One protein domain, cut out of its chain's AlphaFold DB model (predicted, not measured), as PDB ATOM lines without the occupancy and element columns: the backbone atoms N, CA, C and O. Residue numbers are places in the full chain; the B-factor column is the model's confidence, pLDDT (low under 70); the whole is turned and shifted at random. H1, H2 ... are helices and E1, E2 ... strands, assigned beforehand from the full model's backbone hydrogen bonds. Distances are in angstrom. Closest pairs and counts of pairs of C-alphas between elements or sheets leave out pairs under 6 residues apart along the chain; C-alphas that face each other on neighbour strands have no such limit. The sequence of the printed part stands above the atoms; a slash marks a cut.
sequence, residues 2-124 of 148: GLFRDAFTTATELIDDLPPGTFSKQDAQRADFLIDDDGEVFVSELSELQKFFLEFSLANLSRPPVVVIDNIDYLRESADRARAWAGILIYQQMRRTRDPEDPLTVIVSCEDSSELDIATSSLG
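What this domain is: This is residues 2 to 124 of the 148 residues of the protein "ABC transporter ATP-binding protein" of Brevibacterium sp (UniProt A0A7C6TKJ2). A small wall of two parallel strands, E1 beside E2, is covered on one face by two helices side by side, H3 near E1 and the long H4 near E2. H4 runs through the middle of the domain; H5 packs on its residues 78 to 86, H1 crosses it on the side away from the sheet, H2 packs on residues 12 to 16 of H1, and residues 36 to 42 stick out as a loop. The printed part has 123 residues with five named helices and two named strands, in the order H1 H2 H3 E1 H4 E2 H5, and is mostly helix. It is compact, with a radius of gyration of the C-alphas of 13.9 A, and rounded, spanning 36 by 31 by 30 A.

Where its parts are: E1 is residues 66 to 69, 10.1 A long, and E2 is residues 105 to 108, 10.0 A. H4, residues 78 to 98, measures 30.2 A from C-alpha 78 at (140.238, 159.843, 91.452) to C-alpha 98 at (130.368, 131.995, 97.611). H3 is residues 48 to 59, 16.3 A, and H5 residues 114 to 123, 14.7 A. H1, residues 2 to 16, is 20.9 A long and begins with C-alpha 2 at (126.015, 141.661, 110.847). H2, residues 25 to 30, is 8.6 A long.

How they stand to each other: E1 and E2 are parallel at 15 degrees, with N 67 and O 105 2.9 A apart and N 69 and O 107 2.8 A apart, within hydrogen-bond range. E1, H4 and E2 form a strand-helix-strand unit, two parallel neighbour strands with a helix between, and its crossover is right-handed. H4 is the hub, touching three helices. With residues 80 to 84 it touches H3, the same way at a shallow tilt of 24 degrees; the closest C-alphas, Leu 49 and Asp 80, are 6.1 A apart. H5 touches H4 at a steep tilt of 48 degrees, closest at the C-alphas of Ala 82 and Glu 115, 4.7 A. H1 touches H4 with residues 10 to 14 alone, about perpendicular at 77 degrees, the closest C-alphas being Ala 11 and Ile 90 at 6.5 A. H2 touches H1, closest at the C-alphas of Ile 15 and Lys 25, 6.4 A. H2 and H3 are apart. In all five helices every O i to N i+4 pair is within hydrogen-bond range.

The domain as a whole: The C-alphas farthest apart, Glu 45 and Glu 101, are 37.8 A apart. The printed part has no cut. The link from H2 to H3, 17 residues, is long, and within residues 36 to 42 it stands free. Mean pLDDT of the printed part is 76.1; residues 2 to 41 and 123 to 124 are under 70.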
ATOM      1  N   GLY A   2     125.118 142.836 110.961       36.59
ATOM      2  CA  GLY A   2     126.015 141.661 110.847       36.59
ATOM      3  C   GLY A   2     126.471 141.325 109.417       36.59
ATOM      4  O   GLY A   2     127.654 141.156 109.175       36.59
ATOM      5  N   LEU A   3     125.555 141.370 108.447       42.28
ATOM      6  CA  LEU A   3     125.843 141.044 107.041       42.28
ATOM      7  C   LEU A   3     126.837 142.015 106.369       42.28
ATOM      8  O   LEU A   3     127.591 141.607 105.494       42.28
ATOM      9  N   PHE A   4     126.849 143.279 106.802       43.41
ATOM     10  CA  PHE A   4     127.809 144.282 106.336       43.41
ATOM     11  C   PHE A   4     129.182 144.031 106.955       43.41
ATOM     12  O   PHE A   4     130.172 143.977 106.237       43.41
ATOM     13  N   ARG A   5     129.234 143.796 108.273       45.72
ATOM     14  CA  ARG A   5     130.479 143.485 108.986       45.72
ATOM     15  C   ARG A   5     131.152 142.228 108.420       45.72
ATOM     16  O   ARG A   5     132.346 142.271 108.158       45.72
ATOM     17  N   ASP A   6     130.383 141.175 108.148       48.06
ATOM     18  CA  ASP A   6     130.901 139.934 107.561       48.06
ATOM     19  C   ASP A   6     131.429 140.156 106.134       48.06
ATOM     20  O   ASP A   6     132.519 139.698 105.800       48.06
ATOM     21  N   ALA A   7     130.701 140.914 105.302       52.00
ATOM     22  CA  ALA A   7     131.163 141.268 103.959       52.00
ATOM     23  C   ALA A   7     132.463 142.092 103.995       52.00
ATOM     24  O   ALA A   7     133.352 141.859 103.179       52.00
ATOM     25  N   PHE A   8     132.611 142.997 104.968       54.50
ATOM     26  CA  PHE A   8     133.832 143.781 105.161       54.50
ATOM     27  C   PHE A   8     135.004 142.957 105.688       54.50
ATOM     28  O   PHE A   8     136.133 143.153 105.236       54.50
ATOM     29  N   THR A   9     134.766 142.015 106.603       55.12
ATOM     30  CA  THR A   9     135.803 141.081 107.056       55.12
ATOM     31  C   THR A   9     136.313 140.242 105.891       55.12
ATOM     32  O   THR A   9     137.518 140.207 105.665       55.12
ATOM     33  N   THR A  10     135.420 139.671 105.080       56.56
ATOM     34  CA  THR A  10     135.826 138.887 103.907       56.56
ATOM     35  C   THR A  10     136.498 139.743 102.827       56.56
ATOM     36  O   THR A  10     137.453 139.294 102.202       56.56
ATOM     37  N   ALA A  11     136.065 140.994 102.629       56.16
ATOM     38  CA  ALA A  11     136.759 141.924 101.737       56.16
ATOM     39  C   ALA A  11     138.178 142.234 102.244       56.16
ATOM     40  O   ALA A  11     139.117 142.274 101.457       56.16
ATOM     41  N   THR A  12     138.349 142.388 103.559       57.91
ATOM     42  CA  THR A  12     139.661 142.609 104.187       57.91
ATOM     43  C   THR A  12     140.564 141.383 104.051       57.91
ATOM     44  O   THR A  12     141.738 141.539 103.741       57.91
ATOM     45  N   GLU A  13     140.027 140.173 104.228       61.34
ATOM     46  CA  GLU A  13     140.754 138.915 103.995       61.34
ATOM     47  C   GLU A  13     141.195 138.785 102.530       61.34
ATOM     48  O   GLU A  13     142.344 138.445 102.262       61.34
ATOM     49  N   LEU A  14     140.319 139.131 101.577       60.72
ATOM     50  CA  LEU A  14     140.659 139.111 100.153       60.72
ATOM     51  C   LEU A  14     141.754 140.135  99.808       60.72
ATOM     52  O   LEU A  14     142.586 139.866  98.946       60.72
ATOM     53  N   ILE A  15     141.751 141.295 100.469       60.25
ATOM     54  CA  ILE A  15     142.779 142.335 100.321       60.25
ATOM     55  C   ILE A  15     144.108 141.889 100.944       60.25
ATOM     56  O   ILE A  15     145.161 142.137 100.361       60.25
ATOM     57  N   ASP A  16     144.072 141.213 102.095       61.28
ATOM     58  CA  ASP A  16     145.263 140.678 102.770       61.28
ATOM     59  C   ASP A  16     145.952 139.572 101.929       61.28
ATOM     60  O   ASP A  16     147.164 139.378 102.045       61.28
ATOM     61  N   ASP A  17     145.215 138.908 101.031       61.25
ATOM     62  CA  ASP A  17     145.730 137.914 100.073       61.25
ATOM     63  C   ASP A  17     146.388 138.522  98.812       61.25
ATOM     64  O   ASP A  17     146.940 137.787  97.980       61.25
ATOM     65  N   LEU A  18     146.333 139.846  98.624       56.94
ATOM     66  CA  LEU A  18     146.924 140.522  97.465       56.94
ATOM     67  C   LEU A  18     148.443 140.721  97.618       56.94
ATOM     68  O   LEU A  18     148.951 140.862  98.732       56.94
ATOM     69  N   PRO A  19     149.201 140.778  96.503       56.34
ATOM     70  CA  PRO A  19     150.621 141.107  96.549       56.34
ATOM     71  C   PRO A  19     150.875 142.453  97.255       56.34
ATOM     72  O   PRO A  19     150.080 143.383  97.118       56.34
ATOM     73  N   PRO A  20     152.004 142.619  97.967       54.66
ATOM     74  CA  PRO A  20     152.334 143.890  98.602       54.66
ATOM     75  C   PRO A  20     152.452 145.028  97.572       54.66
ATOM     76  O   PRO A  20     153.235 144.918  96.629       54.66
ATOM     77  N   GLY A  21     151.753 146.147  97.799       54.16
ATOM     78  CA  GLY A  21     151.991 147.418  97.092       54.16
ATOM     79  C   GLY A  21     150.877 147.920  96.173       54.16
ATOM     80  O   GLY A  21     151.087 148.908  95.477       54.16
ATOM     81  N   THR A  22     149.712 147.284  96.168       60.66
ATOM     82  CA  THR A  22     148.691 147.554  95.160       60.66
ATOM     83  C   THR A  22     147.356 148.072  95.708       60.66
ATOM     84  O   THR A  22     146.867 149.110  95.265       60.66
ATOM     85  N   PHE A  23     146.763 147.391  96.684       60.50
ATOM     86  CA  PHE A  23     145.623 147.882  97.458       60.50
ATOM     87  C   PHE A  23     145.780 147.289  98.852       60.50
ATOM     88  O   PHE A  23     145.696 146.076  99.017       60.50
ATOM     89  N   SER A  24     146.141 148.110  99.833       62.03
ATOM     90  CA  SER A  24     146.484 147.616 101.164       62.03
ATOM     91  C   SER A  24     145.280 147.636 102.099       62.03
ATOM     92  O   SER A  24     144.331 148.403 101.931       62.03
ATOM     93  N   LYS A  25     145.369 146.870 103.186       60.38
ATOM     94  CA  LYS A  25     144.453 146.989 104.323       60.38
ATOM     95  C   LYS A  25     144.334 148.421 104.850       60.38
ATOM     96  O   LYS A  25     143.260 148.821 105.283       60.38
ATOM     97  N   GLN A  26     145.406 149.215 104.784       62.66
ATOM     98  CA  GLN A  26     145.355 150.628 105.167       62.66
ATOM     99  C   GLN A  26     144.556 151.475 104.174       62.66
ATOM    100  O   GLN A  26     143.941 152.447 104.598       62.66
ATOM    101  N   ASP A  27     144.536 151.124 102.888       60.47
ATOM    102  CA  ASP A  27     143.719 151.814 101.882       60.47
ATOM    103  C   ASP A  27     142.237 151.499 102.077       60.47
ATOM    104  O   ASP A  27     141.411 152.405 102.005       60.47
ATOM    105  N   ALA A  28     141.917 150.255 102.441       59.66
ATOM    106  CA  ALA A  28     140.581 149.862 102.882       59.66
ATOM    107  C   ALA A  28     140.184 150.500 104.224       59.66
ATOM    108  O   ALA A  28     139.034 150.840 104.437       59.66
ATOM    109  N   GLN A  29     141.111 150.723 105.151       56.19
ATOM    110  CA  GLN A  29     140.790 151.444 106.390       56.19
ATOM    111  C   GLN A  29     140.639 152.956 106.160       56.19
ATOM    112  O   GLN A  29     139.789 153.585 106.777       56.19
ATOM    113  N   ARG A  30     141.437 153.544 105.256       55.94
ATOM    114  CA  ARG A  30     141.383 154.973 104.888       55.94
ATOM    115  C   ARG A  30     140.204 155.343 104.004       55.94
ATOM    116  O   ARG A  30     139.812 156.501 103.999       55.94
ATOM    117  N   ALA A  31     139.679 154.393 103.244       53.66
ATOM    118  CA  ALA A  31     138.502 154.571 102.404       53.66
ATOM    119  C   ALA A  31     137.194 154.693 103.213       53.66
ATOM    120  O   ALA A  31     136.113 154.631 102.638       53.66
ATOM    121  N   ASP A  32     137.293 154.876 104.535       55.31
ATOM    122  CA  ASP A  32     136.176 155.202 105.419       55.31
ATOM    123  C   ASP A  32     135.061 154.140 105.388       55.31
ATOM    124  O   ASP A  32     133.904 154.401 105.685       55.31
ATOM    125  N   PHE A  33     135.392 152.888 105.054       50.41
ATOM    126  CA  PHE A  33     134.434 151.774 105.041       50.41
ATOM    127  C   PHE A  33     133.833 151.469 106.422       50.41
ATOM    128  O   PHE A  33     132.833 150.757 106.533       50.41
ATOM    129  N   LEU A  34     134.464 151.975 107.479       49.53
ATOM    130  CA  LEU A  34     134.044 151.799 108.854       49.53
ATOM    131  C   LEU A  34     133.162 152.989 109.237       49.53
ATOM    132  O   LEU A  34     133.650 154.088 109.473       49.53
ATOM    133  N   ILE A  35     131.851 152.738 109.306       54.41
ATOM    134  CA  ILE A  35     130.958 153.490 110.198       54.41
ATOM    135  C   ILE A  35     131.650 153.507 111.566       54.41
ATOM    136  O   ILE A  35     132.229 152.483 111.943       54.41
ATOM    137  N   ASP A  36     131.650 154.655 112.243       50.16
ATOM    138  CA  ASP A  36     132.304 154.819 113.539       50.16
ATOM    139  C   ASP A  36     132.032 153.645 114.501       50.16
ATOM    140  O   ASP A  36     131.026 152.934 114.414       50.16
ATOM    141  N   ASP A  37     132.965 153.410 115.424       50.12
ATOM    142  CA  ASP A  37     132.884 152.302 116.384       50.12
ATOM    143  C   ASP A  37     131.606 152.352 117.265       50.12
ATOM    144  O   ASP A  37     131.266 151.350 117.901       50.12
ATOM    145  N   ASP A  38     130.876 153.476 117.249       55.69
ATOM    146  CA  ASP A  38     129.644 153.736 118.002       55.69
ATOM    147  C   ASP A  38     128.343 153.447 117.215       55.69
ATOM    148  O   ASP A  38     127.285 153.270 117.824       55.69
ATOM    149  N   GLY A  39     128.399 153.284 115.887       54.31
ATOM    150  CA  GLY A  39     127.315 152.716 115.076       54.31
ATOM    151  C   GLY A  39     126.114 153.628 114.802       54.31
ATOM    152  O   GLY A  39     125.088 153.123 114.330       54.31
ATOM    153  N   GLU A  40     126.219 154.938 115.043       57.31
ATOM    154  CA  GLU A  40     125.148 155.918 114.794       57.31
ATOM    155  C   GLU A  40     125.631 157.084 113.915       57.31
ATOM    156  O   GLU A  40     125.743 158.220 114.362       57.31
ATOM    157  N   VAL A  41     125.861 156.811 112.628       63.81
ATOM    158  CA  VAL A  41     126.117 157.849 111.613       63.81
ATOM    159  C   VAL A  41     124.879 158.020 110.733       63.81
ATOM    160  O   VAL A  41     124.347 157.041 110.193       63.81
ATOM    161  N   PHE A  42     124.403 159.256 110.559       72.00
ATOM    162  CA  PHE A  42     123.312 159.532 109.624       72.00
ATOM    163  C   PHE A  42     123.809 159.405 108.178       72.00
ATOM    164  O   PHE A  42     124.916 159.813 107.843       72.00
ATOM    165  N   VAL A  43     122.957 158.929 107.262       74.62
ATOM    166  CA  VAL A  43     123.310 158.802 105.829       74.62
ATOM    167  C   VAL A  43     123.792 160.133 105.227       74.62
ATOM    168  O   VAL A  43     124.628 160.145 104.327       74.62
ATOM    169  N   SER A  44     123.301 161.266 105.737       75.50
ATOM    170  CA  SER A  44     123.732 162.607 105.324       75.50
ATOM    171  C   SER A  44     125.184 162.937 105.668       75.50
ATOM    172  O   SER A  44     125.757 163.828 105.046       75.50
ATOM    173  N   GLU A  45     125.755 162.257 106.657       80.19
ATOM    174  CA  GLU A  45     127.109 162.486 107.171       80.19
ATOM    175  C   GLU A  45     128.144 161.584 106.494       80.19
ATOM    176  O   GLU A  45     129.341 161.811 106.633       80.19
ATOM    177  N   LEU A  46     127.685 160.599 105.717       80.50
ATOM    178  CA  LEU A  46     128.550 159.728 104.941       80.50
ATOM    179  C   LEU A  46     129.229 160.499 103.799       80.50
ATOM    180  O   LEU A  46     128.593 161.289 103.084       80.50
ATOM    181  N   SER A  47     130.510 160.213 103.582       83.00
ATOM    182  CA  SER A  47     131.232 160.580 102.366       83.00
ATOM    183  C   SER A  47     130.561 159.970 101.130       83.00
ATOM    184  O   SER A  47     129.812 158.995 101.216       83.00
ATOM    185  N   GLU A  48     130.823 160.532  99.950       88.81
ATOM    186  CA  GLU A  48     130.233 160.016  98.707       88.81
ATOM    187  C   GLU A  48     130.661 158.567  98.422       88.81
ATOM    188  O   GLU A  48     129.849 157.758  97.979       88.81
ATOM    189  N   LEU A  49     131.895 158.196  98.783       85.00
ATOM    190  CA  LEU A  49     132.371 156.815  98.690       85.00
ATOM    191  C   LEU A  49     131.611 155.872  99.642       85.00
ATOM    192  O   LEU A  49     131.223 154.770  99.251       85.00
ATOM    193  N   GLN A  50     131.353 156.303 100.880       81.69
ATOM    194  CA  GLN A  50     130.558 155.529 101.840       81.69
ATOM    195  C   GLN A  50     129.110 155.350 101.369       81.69
ATOM    196  O   GLN A  50     128.573 154.243 101.441       81.69
ATOM    197  N   LYS A  51     128.481 156.419 100.859       86.56
ATOM    198  CA  LYS A  51     127.126 156.357 100.286       86.56
ATOM    199  C   LYS A  51     127.071 155.396  99.106       86.56
ATOM    200  O   LYS A  51     126.194 154.536  99.082       86.56
ATOM    201  N   PHE A  52     128.048 155.467  98.202       90.31
ATOM    202  CA  PHE A  52     128.173 154.542  97.078       90.31
ATOM    203  C   PHE A  52     128.175 153.078  97.544       90.31
ATOM    204  O   PHE A  52     127.386 152.266  97.058       90.31
ATOM    205  N   PHE A  53     129.005 152.724  98.531       86.75
ATOM    206  CA  PHE A  53     129.057 151.344  99.024       86.75
ATOM    207  C   PHE A  53     127.809 150.924  99.798       86.75
ATOM    208  O   PHE A  53     127.422 149.752  99.733       86.75
ATOM    209  N   LEU A  54     127.155 151.853 100.497       83.88
ATOM    210  CA  LEU A  54     125.857 151.605 101.113       83.88
ATOM    211  C   LEU A  54     124.812 151.264 100.043       83.88
ATOM    212  O   LEU A  54     124.167 150.221 100.138       83.88
ATOM    213  N   GLU A  55     124.680 152.091  99.009       89.75
ATOM    214  CA  GLU A  55     123.744 151.886  97.900       89.75
ATOM    215  C   GLU A  55     124.039 150.597  97.131       89.75
ATOM    216  O   GLU A  55     123.134 149.793  96.899       89.75
ATOM    217  N   PHE A  56     125.312 150.336  96.822       90.75
ATOM    218  CA  PHE A  56     125.742 149.096  96.183       90.75
ATOM    219  C   PHE A  56     125.393 147.869  97.034       90.75
ATOM    220  O   PHE A  56     124.882 146.869  96.523       90.75
ATOM    221  N   SER A  57     125.600 147.938  98.349       85.31
ATOM    222  CA  SER A  57     125.233 146.853  99.265       85.31
ATOM    223  C   SER A  57     123.717 146.655  99.345       85.31
ATOM    224  O   SER A  57     123.247 145.516  99.348       85.31
ATOM    225  N   LEU A  58     122.943 147.747  99.367       85.69
ATOM    226  CA  LEU A  58     121.479 147.710  99.339       85.69
ATOM    227  C   LEU A  58     120.960 147.069  98.046       85.69
ATOM    228  O   LEU A  58     120.105 146.183  98.109       85.69
ATOM    229  N   ALA A  59     121.525 147.443  96.893       89.06
ATOM    230  CA  ALA A  59     121.207 146.846  95.595       89.06
ATOM    231  C   ALA A  59     121.479 145.332  95.568       89.06
ATOM    232  O   ALA A  59     120.817 144.586  94.852       89.06
ATOM    233  N   ASN A  60     122.413 144.863  96.395       87.50
ATOM    234  CA  ASN A  60     122.804 143.465  96.482       87.50
ATOM    235  C   ASN A  60     122.041 142.630  97.529       87.50
ATOM    236  O   ASN A  60     122.267 141.418  97.603       87.50
ATOM    237  N   LEU A  61     121.131 143.215  98.323       84.94
ATOM    238  CA  LEU A  61     120.438 142.507  99.415       84.94
ATOM    239  C   LEU A  61     119.639 141.287  98.948       84.94
ATOM    240  O   LEU A  61     119.632 140.255  99.619       84.94
ATOM    241  N   SER A  62     118.983 141.389  97.792       84.00
ATOM    242  CA  SER A  62     118.221 140.291  97.185       84.00
ATOM    243  C   SER A  62     119.100 139.275  96.453       84.00
ATOM    244  O   SER A  62     118.567 138.339  95.864       84.00
ATOM    245  N   ARG A  63     120.431 139.448  96.493       86.25
ATOM    246  CA  ARG A  63     121.418 138.693  95.708       86.25
ATOM    247  C   ARG A  63     121.043 138.640  94.225       86.25
ATOM    248  O   ARG A  63     120.934 137.553  93.668       86.25
ATOM    249  N   PRO A  64     120.841 139.793  93.568       91.56
ATOM    250  CA  PRO A  64     120.535 139.781  92.152       91.56
ATOM    251  C   PRO A  64     121.708 139.171  91.358       91.56
ATOM    252  O   PRO A  64     122.866 139.270  91.796       91.56
ATOM    253  N   PRO A  65     121.424 138.582  90.184       91.19
ATOM    254  CA  PRO A  65     122.455 138.114  89.261       91.19
ATOM    255  C   PRO A  65     123.124 139.275  88.509       91.19
ATOM    256  O   PRO A  65     124.229 139.127  87.999       91.19
ATOM    257  N   VAL A  66     122.469 140.443  88.436       94.75
ATOM    258  CA  VAL A  66     122.965 141.636  87.736       94.75
ATOM    259  C   VAL A  66     122.765 142.879  88.599       94.75
ATOM    260  O   VAL A  66     121.667 143.106  89.106       94.75
ATOM    261  N   VAL A  67     123.806 143.701  88.719       95.19
ATOM    262  CA  VAL A  67     123.744 145.058  89.280       95.19
ATOM    263  C   VAL A  67     124.232 146.043  88.226       95.19
ATOM    264  O   VAL A  67     125.242 145.800  87.570       95.19
ATOM    265  N   VAL A  68     123.508 147.148  88.062       95.69
ATOM    266  CA  VAL A  68     123.885 148.241  87.163       95.69
ATOM    267  C   VAL A  68     124.225 149.459  88.008       95.69
ATOM    268  O   VAL A  68     123.431 149.856  88.859       95.69
ATOM    269  N   ILE A  69     125.403 150.026  87.776       95.19
ATOM    270  CA  ILE A  69     125.891 151.256  88.389       95.19
ATOM    271  C   ILE A  69     125.906 152.306  87.287       95.19
ATOM    272  O   ILE A  69     126.661 152.183  86.321       95.19
ATOM    273  N   ASP A  70     125.042 153.305  87.419       93.62
ATOM    274  CA  ASP A  70     124.996 154.414  86.476       93.62
ATOM    275  C   ASP A  70     125.949 155.521  86.932       93.62
ATOM    276  O   ASP A  70     125.744 156.125  87.982       93.62
ATOM    277  N   ASN A  71     126.979 155.769  86.130       92.00
ATOM    278  CA  ASN A  71     127.950 156.845  86.246       92.00
ATOM    279  C   ASN A  71     128.776 156.830  87.543       92.00
ATOM    280  O   ASN A  71     128.536 157.600  88.478       92.00
ATOM    281  N   ILE A  72     129.816 155.993  87.574       93.12
ATOM    282  CA  ILE A  72     130.759 155.951  88.705       93.12
ATOM    283  C   ILE A  72     131.566 157.256  88.864       93.12
ATOM    284  O   ILE A  72     132.052 157.547  89.959       93.12
ATOM    285  N   ASP A  73     131.645 158.088  87.818       92.12
ATOM    286  CA  ASP A  73     132.351 159.377  87.837       92.12
ATOM    287  C   ASP A  73     131.666 160.450  88.682       92.12
ATOM    288  O   ASP A  73     132.226 161.525  88.917       92.12
ATOM    289  N   TYR A  74     130.485 160.150  89.229       91.62
ATOM    290  CA  TYR A  74     129.907 160.947  90.305       91.62
ATOM    291  C   TYR A  74     130.864 161.076  91.510       91.62
ATOM    292  O   TYR A  74     130.885 162.115  92.182       91.62
ATOM    293  N   LEU A  75     131.715 160.068  91.746       91.31
ATOM    294  CA  LEU A  75     132.840 160.163  92.674       91.31
ATOM    295  C   LEU A  75     133.920 161.078  92.075       91.31
ATOM    296  O   LEU A  75     134.684 160.702  91.186       91.31
ATOM    297  N   ARG A  76     133.984 162.315  92.573       88.06
ATOM    298  CA  ARG A  76     134.847 163.365  92.001       88.06
ATOM    299  C   ARG A  76     136.336 163.080  92.161       88.06
ATOM    300  O   ARG A  76     137.121 163.383  91.263       88.06
ATOM    301  N   GLU A  77     136.718 162.508  93.295       88.19
ATOM    302  CA  GLU A  77     138.113 162.225  93.604       88.19
ATOM    303  C   GLU A  77     138.560 160.934  92.911       88.19
ATOM    304  O   GLU A  77     137.962 159.875  93.093       88.19
ATOM    305  N   SER A  78     139.657 161.005  92.151       85.81
ATOM    306  CA  SER A  78     140.238 159.843  91.452       85.81
ATOM    307  C   SER A  78     140.547 158.689  92.413       85.81
ATOM    308  O   SER A  78     140.270 157.526  92.128       85.81
ATOM    309  N   ALA A  79     141.027 159.006  93.619       81.81
ATOM    310  CA  ALA A  79     141.276 157.999  94.643       81.81
ATOM    311  C   ALA A  79     139.990 157.265  95.073       81.81
ATOM    312  O   ALA A  79     140.038 156.064  95.340       81.81
ATOM    313  N   ASP A  80     138.850 157.956  95.113       83.94
ATOM    314  CA  ASP A  80     137.567 157.358  95.490       83.94
ATOM    315  C   ASP A  80     136.986 156.520  94.352       83.94
ATOM    316  O   ASP A  80     136.501 155.422  94.616       83.94
ATOM    317  N   ARG A  81     137.136 156.946  93.089       89.75
ATOM    318  CA  ARG A  81     136.810 156.099  91.924       89.75
ATOM    319  C   ARG A  81     137.626 154.811  91.910       89.75
ATOM    320  O   ARG A  81     137.056 153.731  91.781       89.75
ATOM    321  N   ALA A  82     138.941 154.900  92.113       85.38
ATOM    322  CA  ALA A  82     139.810 153.723  92.163       85.38
ATOM    323  C   ALA A  82     139.406 152.761  93.296       85.38
ATOM    324  O   ALA A  82     139.372 151.544  93.107       85.38
ATOM    325  N   ARG A  83     139.036 153.297  94.467       82.56
ATOM    326  CA  ARG A  83     138.518 152.499  95.593       82.56
ATOM    327  C   ARG A  83     137.162 151.873  95.294       82.56
ATOM    328  O   ARG A  83     136.962 150.711  95.639       82.56
ATOM    329  N   ALA A  84     136.251 152.605  94.658       89.00
ATOM    330  CA  ALA A  84     134.947 152.093  94.251       89.00
ATOM    331  C   ALA A  84     135.097 150.928  93.265       89.00
ATOM    332  O   ALA A  84     134.549 149.851  93.509       89.00
ATOM    333  N   TRP A  85     135.924 151.094  92.228       90.31
ATOM    334  CA  TRP A  85     136.273 150.023  91.293       90.31
ATOM    335  C   TRP A  85     136.871 148.805  91.993       90.31
ATOM    336  O   TRP A  85     136.413 147.683  91.768       90.31
ATOM    337  N   ALA A  86     137.833 149.012  92.896       84.38
ATOM    338  CA  ALA A  86     138.418 147.917  93.661       84.38
ATOM    339  C   ALA A  86     137.356 147.175  94.492       84.38
ATOM    340  O   ALA A  86     137.274 145.949  94.439       84.38
ATOM    341  N   GLY A  87     136.490 147.904  95.202       84.19
ATOM    342  CA  GLY A  87     135.418 147.314  96.004       84.19
ATOM    343  C   GLY A  87     134.398 146.525  95.177       84.19
ATOM    344  O   GLY A  87     133.991 145.440  95.596       84.19
ATOM    345  N   ILE A  88     134.034 147.010  93.982       89.62
ATOM    346  CA  ILE A  88     133.168 146.281  93.039       89.62
ATOM    347  C   ILE A  88     133.811 144.943  92.647       89.62
ATOM    348  O   ILE A  88     133.164 143.898  92.759       89.62
ATOM    349  N   LEU A  89     135.075 144.963  92.212       86.38
ATOM    350  CA  LEU A  89     135.801 143.773  91.749       86.38
ATOM    351  C   LEU A  89     135.979 142.740  92.874       86.38
ATOM    352  O   LEU A  89     135.721 141.550  92.679       86.38
ATOM    353  N   ILE A  90     136.344 143.203  94.075       81.44
ATOM    354  CA  ILE A  90     136.445 142.380  95.290       81.44
ATOM    355  C   ILE A  90     135.103 141.704  95.585       81.44
ATOM    356  O   ILE A  90     135.037 140.484  95.749       81.44
ATOM    357  N   TYR A  91     134.013 142.477  95.610       84.25
ATOM    358  CA  TYR A  91     132.690 141.947  95.924       84.25
ATOM    359  C   TYR A  91     132.192 140.956  94.863       84.25
ATOM    360  O   TYR A  91     131.623 139.913  95.198       84.25
ATOM    361  N   GLN A  92     132.452 141.237  93.584       86.31
ATOM    362  CA  GLN A  92     132.150 140.319  92.491       86.31
ATOM    363  C   GLN A  92     132.893 138.985  92.661       86.31
ATOM    364  O   GLN A  92     132.283 137.918  92.554       86.31
ATOM    365  N   GLN A  93     134.186 139.029  92.991       81.69
ATOM    366  CA  GLN A  93     134.991 137.832  93.233       81.69
ATOM    367  C   GLN A  93     134.511 137.046  94.463       81.69
ATOM    368  O   GLN A  93     134.450 135.810  94.436       81.69
ATOM    369  N   MET A  94     134.118 137.743  95.532       80.62
ATOM    370  CA  MET A  94     133.520 137.120  96.713       80.62
ATOM    371  C   MET A  94     132.204 136.414  96.376       80.62
ATOM    372  O   MET A  94     132.017 135.259  96.762       80.62
ATOM    373  N   ARG A  95     131.312 137.063  95.613       85.19
ATOM    374  CA  ARG A  95     130.058 136.450  95.139       85.19
ATOM    375  C   ARG A  95     130.328 135.215  94.292       85.19
ATOM    376  O   ARG A  95     129.716 134.187  94.542       85.19
ATOM    377  N   ARG A  96     131.294 135.281  93.375       84.88
ATOM    378  CA  ARG A  96     131.703 134.134  92.552       84.88
ATOM    379  C   ARG A  96     132.218 132.959  93.385       84.88
ATOM    380  O   ARG A  96     131.967 131.811  93.041       84.88
ATOM    381  N   THR A  97     132.942 133.241  94.466       83.19
ATOM    382  CA  THR A  97     133.483 132.203  95.358       83.19
ATOM    383  C   THR A  97     132.388 131.587  96.232       83.19
ATOM    384  O   THR A  97     132.382 130.379  96.456       83.19
ATOM    385  N   ARG A  98     131.458 132.413  96.723       82.69
ATOM    386  CA  ARG A  98     130.368 131.995  97.611       82.69
ATOM    387  C   ARG A  98     129.252 131.250  96.875       82.69
ATOM    388  O   ARG A  98     128.780 130.236  97.377       82.69
ATOM    389  N   ASP A  99     128.846 131.767  95.720       84.69
ATOM    390  CA  ASP A  99     127.704 131.308  94.930       84.69
ATOM    391  C   ASP A  99     128.152 131.081  93.463       84.69
ATOM    392  O   ASP A  99     127.803 131.859  92.574       84.69
ATOM    393  N   PRO A 100     128.962 130.041  93.173       86.06
ATOM    394  CA  PRO A 100     129.567 129.845  91.848       86.06
ATOM    395  C   PRO A 100     128.553 129.564  90.729       86.06
ATOM    396  O   PRO A 100     128.826 129.871  89.571       86.06
ATOM    397  N   GLU A 101     127.385 129.016  91.075       88.94
ATOM    398  CA  GLU A 101     126.287 128.744  90.135       88.94
ATOM    399  C   GLU A 101     125.440 129.993  89.822       88.94
ATOM    400  O   GLU A 101     124.659 129.975  88.874       88.94
ATOM    401  N   ASP A 102     125.590 131.072  90.600       86.56
ATOM    402  CA  ASP A 102     124.873 132.344  90.423       86.56
ATOM    403  C   ASP A 102     125.829 133.545  90.594       86.56
ATOM    404  O   ASP A 102     125.754 134.307  91.573       86.56
ATOM    405  N   PRO A 103     126.804 133.693  89.673       86.81
ATOM    406  CA  PRO A 103     127.807 134.737  89.766       86.81
ATOM    407  C   PRO A 103     127.188 136.116  89.529       86.81
ATOM    408  O   PRO A 103     126.358 136.316  88.643       86.81
ATOM    409  N   LEU A 104     127.664 137.108  90.279       90.38
ATOM    410  CA  LEU A 104     127.254 138.493  90.081       90.38
ATOM    411  C   LEU A 104     127.865 139.075  88.797       90.38
ATOM    412  O   LEU A 104     129.088 139.139  88.641       90.38
ATOM    413  N   THR A 105     127.012 139.599  87.924       92.69
ATOM    414  CA  THR A 105     127.399 140.492  86.826       92.69
ATOM    415  C   THR A 105     127.240 141.941  87.275       92.69
ATOM    416  O   THR A 105     126.181 142.321  87.772       92.69
ATOM    417  N   VAL A 106     128.272 142.764  87.092       93.19
ATOM    418  CA  VAL A 106     128.199 144.206  87.358       93.19
ATOM    419  C   VAL A 106     128.403 144.954  86.050       93.19
ATOM    420  O   VAL A 106     129.384 144.717  85.350       93.19
ATOM    421  N   ILE A 107     127.462 145.830  85.714       94.69
ATOM    422  CA  ILE A 107     127.555 146.749  84.579       94.69
ATOM    423  C   ILE A 107     127.762 148.138  85.162       94.69
ATOM    424  O   ILE A 107     126.983 148.560  86.010       94.69
ATOM    425  N   VAL A 108     128.798 148.838  84.720       94.94
ATOM    426  CA  VAL A 108     129.133 150.175  85.212       94.94
ATOM    427  C   VAL A 108     129.275 151.097  84.013       94.94
ATOM    428  O   VAL A 108     129.980 150.746  83.067       94.94
ATOM    429  N   SER A 109     128.602 152.247  84.031       94.06
ATOM    430  CA  SER A 109     128.886 153.333  83.087       94.06
ATOM    431  C   SER A 109     129.892 154.310  83.696       94.06
ATOM    432  O   SER A 109     129.855 154.605  84.895       94.06
ATOM    433  N   CYS A 110     130.805 154.787  82.854       92.44
ATOM    434  CA  CYS A 110     131.805 155.790  83.187       92.44
ATOM    435  C   CYS A 110     132.157 156.630  81.948       92.44
ATOM    436  O   CYS A 110     131.997 156.175  80.814       92.44
ATOM    437  N   GLU A 111     132.631 157.849  82.173       90.75
ATOM    438  CA  GLU A 111     133.242 158.739  81.188       90.75
ATOM    439  C   GLU A 111     134.725 158.397  80.978       90.75
ATOM    440  O   GLU A 111     135.209 158.470  79.849       90.75
ATOM    441  N   ASP A 112     135.430 157.995  82.043       87.31
ATOM    442  CA  ASP A 112     136.838 157.589  82.015       87.31
ATOM    443  C   ASP A 112     137.031 156.243  82.736       87.31
ATOM    444  O   ASP A 112     136.591 156.045  83.868       87.31
ATOM    445  N   SER A 113     137.693 155.293  82.072       89.06
ATOM    446  CA  SER A 113     138.012 153.977  82.635       89.06
ATOM    447  C   SER A 113     139.401 153.909  83.279       89.06
ATOM    448  O   SER A 113     139.805 152.836  83.723       89.06
ATOM    449  N   SER A 114     140.156 155.007  83.350       88.31
ATOM    450  CA  SER A 114     141.536 155.001  83.857       88.31
ATOM    451  C   SER A 114     141.654 154.481  85.298       88.31
ATOM    452  O   SER A 114     142.584 153.737  85.622       88.31
ATOM    453  N   GLU A 115     140.683 154.770  86.171       88.12
ATOM    454  CA  GLU A 115     140.684 154.230  87.535       88.12
ATOM    455  C   GLU A 115     140.352 152.733  87.627       88.12
ATOM    456  O   GLU A 115     140.731 152.092  88.614       88.12
ATOM    457  N   LEU A 116     139.716 152.149  86.605       88.06
ATOM    458  CA  LEU A 116     139.549 150.697  86.509       88.06
ATOM    459  C   LEU A 116     140.902 150.009  86.301       88.06
ATOM    460  O   LEU A 116     141.156 148.966  86.909       88.06
ATOM    461  N   ASP A 117     141.787 150.599  85.495       85.12
ATOM    462  CA  ASP A 117     143.132 150.063  85.260       85.12
ATOM    463  C   ASP A 117     143.973 150.097  86.535       85.12
ATOM    464  O   ASP A 117     144.680 149.130  86.837       85.12
ATOM    465  N   ILE A 118     143.854 151.175  87.318       82.00
ATOM    466  CA  ILE A 118     144.492 151.289  88.636       82.00
ATOM    467  C   ILE A 118     143.986 150.166  89.545       82.00
ATOM    468  O   ILE A 118     144.789 149.403  90.081       82.00
ATOM    469  N   ALA A 119     142.665 150.009  89.672       80.38
ATOM    470  CA  ALA A 119     142.074 148.973  90.516       80.38
ATOM    471  C   ALA A 119     142.471 147.555  90.069       80.38
ATOM    472  O   ALA A 119     142.845 146.724  90.896       80.38
ATOM    473  N   THR A 120     142.453 147.275  88.766       80.75
ATOM    474  CA  THR A 120     142.749 145.942  88.212       80.75
ATOM    475  C   THR A 120     144.230 145.590  88.334       80.75
ATOM    476  O   THR A 120     144.571 144.478  88.749       80.75
ATOM    477  N   SER A 121     145.118 146.547  88.039       77.31
ATOM    478  CA  SER A 121     146.564 146.400  88.270       77.31
ATOM    479  C   SER A 121     146.841 146.114  89.736       77.31
ATOM    480  O   SER A 121     147.714 145.311  90.070       77.31
ATOM    481  N   SER A 122     146.050 146.740  90.606       70.75
ATOM    482  CA  SER A 122     146.212 146.592  92.027       70.75
ATOM    483  C   SER A 122     145.732 145.237  92.578       70.75
ATOM    484  O   SER A 122     146.406 144.574  93.367       70.75
ATOM    485  N   LEU A 123     144.573 144.767  92.139       68.56
ATOM    486  CA  LEU A 123     144.010 143.509  92.634       68.56
ATOM    487  C   LEU A 123     144.672 142.254  92.033       68.56
ATOM    488  O   LEU A 123     144.375 141.147  92.472       68.56
ATOM    489  N   GLY A 124     145.569 142.404  91.050       62.78
ATOM    490  CA  GLY A 124     146.360 141.315  90.474       62.78
ATOM    491  C   GLY A 124     145.517 140.245  89.769       62.78
ATOM    492  O   GLY A 124     145.083 139.294  90.401       62.78
TER     493      GLY A 124